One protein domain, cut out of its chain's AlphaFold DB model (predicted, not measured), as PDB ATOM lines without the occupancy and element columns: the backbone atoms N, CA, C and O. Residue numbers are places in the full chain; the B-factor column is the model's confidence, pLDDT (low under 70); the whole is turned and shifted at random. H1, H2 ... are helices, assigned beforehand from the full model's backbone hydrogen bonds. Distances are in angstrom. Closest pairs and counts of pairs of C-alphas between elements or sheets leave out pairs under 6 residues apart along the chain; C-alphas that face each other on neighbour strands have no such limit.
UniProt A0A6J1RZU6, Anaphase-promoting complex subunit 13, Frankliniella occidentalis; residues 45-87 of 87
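Overview. This is residues 45 to 87 of the 87 residues of the protein "Anaphase-promoting complex subunit 13" of Frankliniella occidentalis (UniProt A0A6J1RZU6). With little regular structure, the domain is a looped head of unnamed chain, residues 45 to 62, and the short helix H1, from which a long arm, residues 68 to 87, sticks out and holds the helix H2. The arm makes most of the length. The 43 printed residues have two named helices, H1 then H2, holding 16 residues, and no named strand; the class is all helix. The whole is extended, with a radius of gyration of the C-alphas of 16.7 A and spans of 53 by 18 by 12 A.

Along the chain. The printed part begins at C-alpha 45, (-35.815, 26.663, 15.239). H1 is residues 63 to 67. H2, residues 76 to 86, is 15.7 A long and ends at C-alpha 86, (14.786, 17.269, 18.446).

Arrangement. H1 and H2 are apart, joined by a short link of 8 residues. Residues 68 to 87, of which 76 to 86 belong to H2, stand free. In H1 and H2 every O i to N i+4 pair is within hydrogen-bond range.

Size, cuts and confidence. The C-alphas farthest apart, of Pro 45 and Ser 87, are 53.3 A apart. The printed part has no cut. Mean pLDDT of the printed part is 83.8; residues 55, 57 to 58 and 86 to 87 are under 70.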
ATOM      1  N   PRO A  45     -37.111  26.024  15.425       92.75
ATOM      2  CA  PRO A  45     -35.815  26.663  15.239       92.75
ATOM      3  C   PRO A  45     -34.689  25.626  15.315       92.75
ATOM      4  O   PRO A  45     -34.265  25.233  16.397       92.75
ATOM      5  N   VAL A  46     -34.174  25.222  14.151       90.88
ATOM      6  CA  VAL A  46     -33.135  24.181  14.018       90.88
ATOM      7  C   VAL A  46     -31.891  24.487  14.853       90.88
ATOM      8  O   VAL A  46     -31.320  23.587  15.448       90.88
ATOM      9  N   ALA A  47     -31.506  25.760  14.972       91.69
ATOM     10  CA  ALA A  47     -30.336  26.168  15.749       91.69
ATOM     11  C   ALA A  47     -30.437  25.841  17.256       91.69
ATOM     12  O   ALA A  47     -29.409  25.724  17.915       91.69
ATOM     13  N   GLU A  48     -31.654  25.699  17.791       91.25
ATOM     14  CA  GLU A  48     -31.931  25.345  19.192       91.25
ATOM     15  C   GLU A  48     -32.142  23.824  19.366       91.25
ATOM     16  O   GLU A  48     -32.524  23.363  20.439       91.25
ATOM     17  N   LEU A  49     -31.929  23.028  18.312       91.00
ATOM     18  CA  LEU A  49     -31.973  21.569  18.366       91.00
ATOM     19  C   LEU A  49     -30.555  20.991  18.493       91.00
ATOM     20  O   LEU A  49     -29.597  21.613  18.022       91.00
ATOM     21  N   PRO A  50     -30.399  19.817  19.130       90.75
ATOM     22  CA  PRO A  50     -29.133  19.096  19.144       90.75
ATOM     23  C   PRO A  50     -28.782  18.574  17.748       90.75
ATOM     24  O   PRO A  50     -29.670  18.260  16.953       90.75
ATOM     25  N   ASP A  51     -27.484  18.469  17.466       87.31
ATOM     26  CA  ASP A  51     -26.984  17.936  16.198       87.31
ATOM     27  C   ASP A  51     -27.291  16.428  16.084       87.31
ATOM     28  O   ASP A  51     -26.782  15.643  16.893       87.31
ATOM     29  N   PRO A  52     -28.104  15.992  15.102       82.81
ATOM     30  CA  PRO A  52     -28.392  14.576  14.901       82.81
ATOM     31  C   PRO A  52     -27.180  13.775  14.401       82.81
ATOM     32  O   PRO A  52     -27.173  12.554  14.556       82.81
ATOM     33  N   GLU A  53     -26.178  14.426  13.802       81.88
ATOM     34  CA  GLU A  53     -24.986  13.790  13.231       81.88
ATOM     35  C   GLU A  53     -23.767  13.842  14.165       81.88
ATOM     36  O   GLU A  53     -22.688  13.375  13.787       81.88
ATOM     37  N   SER A  54     -23.902  14.372  15.387       78.19
ATOM     38  CA  SER A  54     -22.760  14.459  16.299       78.19
ATOM     39  C   SER A  54     -22.278  13.076  16.754       78.19
ATOM     40  O   SER A  54     -22.801  12.470  17.692       78.19
ATOM     41  N   ASP A  55     -21.185  12.620  16.140       67.38
ATOM     42  CA  ASP A  55     -20.416  11.429  16.535       67.38
ATOM     43  C   ASP A  55     -19.736  11.607  17.910       67.38
ATOM     44  O   ASP A  55     -19.304  10.654  18.554       67.38
ATOM     45  N   SER A  56     -19.674  12.851  18.406       71.00
ATOM     46  CA  SER A  56     -19.144  13.173  19.737       71.00
ATOM     47  C   SER A  56     -20.152  12.911  20.865       71.00
ATOM     48  O   SER A  56     -19.786  12.995  22.039       71.00
ATOM     49  N   GLY A  57     -21.409  12.585  20.536       66.12
ATOM     50  CA  GLY A  57     -22.447  12.225  21.504       66.12
ATOM     51  C   GLY A  57     -22.933  13.380  22.389       66.12
ATOM     52  O   GLY A  57     -23.609  13.131  23.392       66.12
ATOM     53  N   ASP A  58     -22.629  14.638  22.051       68.12
ATOM     54  CA  ASP A  58     -23.048  15.830  22.801       68.12
ATOM     55  C   ASP A  58     -24.517  16.204  22.540       68.12
ATOM     56  O   ASP A  58     -24.860  17.323  22.183       68.12
ATOM     57  N   THR A  59     -25.416  15.259  22.819       78.62
ATOM     58  CA  THR A  59     -26.884  15.409  22.721       78.62
ATOM     59  C   THR A  59     -27.480  16.427  23.699       78.62
ATOM     60  O   THR A  59     -28.665  16.743  23.626       78.62
ATOM     61  N   THR A  60     -26.678  16.936  24.637       84.50
ATOM     62  CA  THR A  60     -27.106  17.909  25.648       84.50
ATOM     63  C   THR A  60     -26.989  19.357  25.182       84.50
ATOM     64  O   THR A  60     -27.381  20.244  25.934       84.50
ATOM     65  N   LEU A  61     -26.383  19.607  24.017       85.38
ATOM     66  CA  LEU A  61     -26.123  20.947  23.497       85.38
ATOM     67  C   LEU A  61     -26.830  21.153  22.168       85.38
ATOM     68  O   LEU A  61     -26.907  20.249  21.339       85.38
ATOM     69  N   THR A  62     -27.318  22.368  21.970       91.56
ATOM     70  CA  THR A  62     -27.893  22.807  20.702       91.56
ATOM     71  C   THR A  62     -26.796  23.139  19.687       91.56
ATOM     72  O   THR A  62     -25.673  23.485  20.066       91.56
ATOM     73  N   LEU A  63     -27.123  23.094  18.392       89.88
ATOM     74  CA  LEU A  63     -26.220  23.508  17.306       89.88
ATOM     75  C   LEU A  63     -25.609  24.895  17.571       89.88
ATOM     76  O   LEU A  63     -24.401  25.099  17.457       89.88
ATOM     77  N   LYS A  64     -26.439  25.839  18.021       92.50
ATOM     78  CA  LYS A  64     -26.018  27.201  18.364       92.50
ATOM     79  C   LYS A  64     -25.020  27.256  19.518       92.50
ATOM     80  O   LYS A  64     -24.092  28.063  19.483       92.50
ATOM     81  N   GLU A  65     -25.204  26.445  20.556       92.12
ATOM     82  CA  GLU A  65     -24.268  26.384  21.686       92.12
ATOM     83  C   GLU A  65     -22.950  25.713  21.293       92.12
ATOM     84  O   GLU A  65     -21.886  26.104  21.782       92.12
ATOM     85  N   GLN A  66     -22.995  24.726  20.395       88.19
ATOM     86  CA  GLN A  66     -21.800  24.049  19.905       88.19
ATOM     87  C   GLN A  66     -20.901  24.991  19.089       88.19
ATOM     88  O   GLN A  66     -19.682  24.981  19.282       88.19
ATOM     89  N   ASP A  67     -21.484  25.857  18.259       88.12
ATOM     90  CA  ASP A  67     -20.762  26.878  17.482       88.12
ATOM     91  C   ASP A  67     -20.075  27.934  18.360       88.12
ATOM     92  O   ASP A  67     -19.063  28.522  17.980       88.12
ATOM     93  N   GLN A  68     -20.600  28.170  19.563       90.62
ATOM     94  CA  GLN A  68     -20.013  29.106  20.522       90.62
ATOM     95  C   GLN A  68     -18.859  28.499  21.331       90.62
ATOM     96  O   GLN A  68     -18.159  29.226  22.046       90.62
ATOM     97  N   LYS A  69     -18.619  27.184  21.235       87.62
ATOM     98  CA  LYS A  69     -17.466  26.558  21.886       87.62
ATOM     99  C   LYS A  69     -16.177  26.904  21.154       87.62
ATOM    100  O   LYS A  69     -16.032  26.716  19.950       87.62
ATOM    101  N   TRP A  70     -15.186  27.319  21.929       88.06
ATOM    102  CA  TRP A  70     -13.829  27.514  21.442       88.06
ATOM    103  C   TRP A  70     -13.174  26.143  21.257       88.06
ATOM    104  O   TRP A  70     -12.936  25.436  22.235       88.06
ATOM    105  N   LYS A  71     -12.931  25.753  20.001       84.00
ATOM    106  CA  LYS A  71     -12.307  24.464  19.644       84.00
ATOM    107  C   LYS A  71     -10.795  24.571  19.402       84.00
ATOM    108  O   LYS A  71     -10.113  23.552  19.395       84.00
ATOM    109  N   ASP A  72     -10.271  25.783  19.218       90.38
ATOM    110  CA  ASP A  72      -8.844  25.998  18.976       90.38
ATOM    111  C   ASP A  72      -8.049  26.016  20.289       90.38
ATOM    112  O   ASP A  72      -8.228  26.887  21.141       90.38
ATOM    113  N   LEU A  73      -7.165  25.030  20.437       88.94
ATOM    114  CA  LEU A  73      -6.272  24.865  21.583       88.94
ATOM    115  C   LEU A  73      -4.805  25.176  21.234       88.94
ATOM    116  O   LEU A  73      -3.942  25.031  22.099       88.94
ATOM    117  N   ALA A  74      -4.502  25.565  19.987       88.31
ATOM    118  CA  ALA A  74      -3.149  25.835  19.485       88.31
ATOM    119  C   ALA A  74      -2.109  24.722  19.767       88.31
ATOM    120  O   ALA A  74      -0.912  24.994  19.887       88.31
ATOM    121  N   LEU A  75      -2.549  23.461  19.876       87.00
ATOM    122  CA  LEU A  75      -1.685  22.315  20.199       87.00
ATOM    123  C   LEU A  75      -0.653  22.014  19.105       87.00
ATOM    124  O   LEU A  75       0.396  21.446  19.400       87.00
ATOM    125  N   GLU A  76      -0.908  22.449  17.870       87.94
ATOM    126  CA  GLU A  76       0.052  22.401  16.758       87.94
ATOM    127  C   GLU A  76       1.403  23.030  17.134       87.94
ATOM    128  O   GLU A  76       2.455  22.443  16.888       87.94
ATOM    129  N   LYS A  77       1.382  24.141  17.887       87.25
ATOM    130  CA  LYS A  77       2.592  24.867  18.295       87.25
ATOM    131  C   LYS A  77       3.488  24.045  19.215       87.25
ATOM    132  O   LYS A  77       4.695  24.269  19.255       87.25
ATOM    133  N   LEU A  78       2.910  23.109  19.972       87.06
ATOM    134  CA  LEU A  78       3.676  22.192  20.815       87.06
ATOM    135  C   LEU A  78       4.372  21.116  19.976       87.06
ATOM    136  O   LEU A  78       5.501  20.751  20.297       87.06
ATOM    137  N   SER A  79       3.728  20.640  18.907       85.31
ATOM    138  CA  SER A  79       4.323  19.675  17.975       85.31
ATOM    139  C   SER A  79       5.517  20.290  17.250       85.31
ATOM    140  O   SER A  79       6.613  19.736  17.313       85.31
ATOM    141  N   ASP A  80       5.344  21.483  16.675       85.81
ATOM    142  CA  ASP A  80       6.420  22.205  15.983       85.81
ATOM    143  C   ASP A  80       7.594  22.517  16.922       85.81
ATOM    144  O   ASP A  80       8.765  22.375  16.564       85.81
ATOM    145  N   HIS A  81       7.297  22.909  18.167       81.75
ATOM    146  CA  HIS A  81       8.327  23.155  19.171       81.75
ATOM    147  C   HIS A  81       9.098  21.878  19.526       81.75
ATOM    148  O   HIS A  81      10.327  21.908  19.608       81.75
ATOM    149  N   ASN A  82       8.405  20.753  19.701       80.38
ATOM    150  CA  ASN A  82       9.040  19.476  20.004       80.38
ATOM    151  C   ASN A  82       9.949  18.998  18.859       80.38
ATOM    152  O   ASN A  82      11.068  18.558  19.114       80.38
ATOM    153  N   GLU A  83       9.514  19.136  17.605       77.69
ATOM    154  CA  GLU A  83      10.345  18.807  16.440       77.69
ATOM    155  C   GLU A  83      11.561  19.737  16.313       77.69
ATOM    156  O   GLU A  83      12.658  19.274  15.995       77.69
ATOM    157  N   SER A  84      11.406  21.021  16.658       76.81
ATOM    158  CA  SER A  84      12.511  21.988  16.668       76.81
ATOM    159  C   SER A  84      13.578  21.708  17.732       76.81
ATOM    160  O   SER A  84      14.742  22.008  17.505       76.81
ATOM    161  N   ILE A  85      13.202  21.137  18.884       79.56
ATOM    162  CA  ILE A  85      14.153  20.761  19.948       79.56
ATOM    163  C   ILE A  85      14.848  19.428  19.634       79.56
ATOM    164  O   ILE A  85      15.928  19.157  20.158       79.56
ATOM    165  N   SER A  86      14.236  18.581  18.801       69.50
ATOM    166  CA  SER A  86      14.786  17.269  18.446       69.50
ATOM    167  C   SER A  86      15.779  17.297  17.270       69.50
ATOM    168  O   SER A  86      16.475  16.302  17.068       69.50
ATOM    169  N   SER A  87      15.867  18.406  16.517       59.00
ATOM    170  CA  SER A  87      16.837  18.629  15.419       59.00
ATOM    171  C   SER A  87      18.048  19.447  15.860       59.00
ATOM    172  O   SER A  87      19.148  19.181  15.322       59.00
TER     173      SER A  87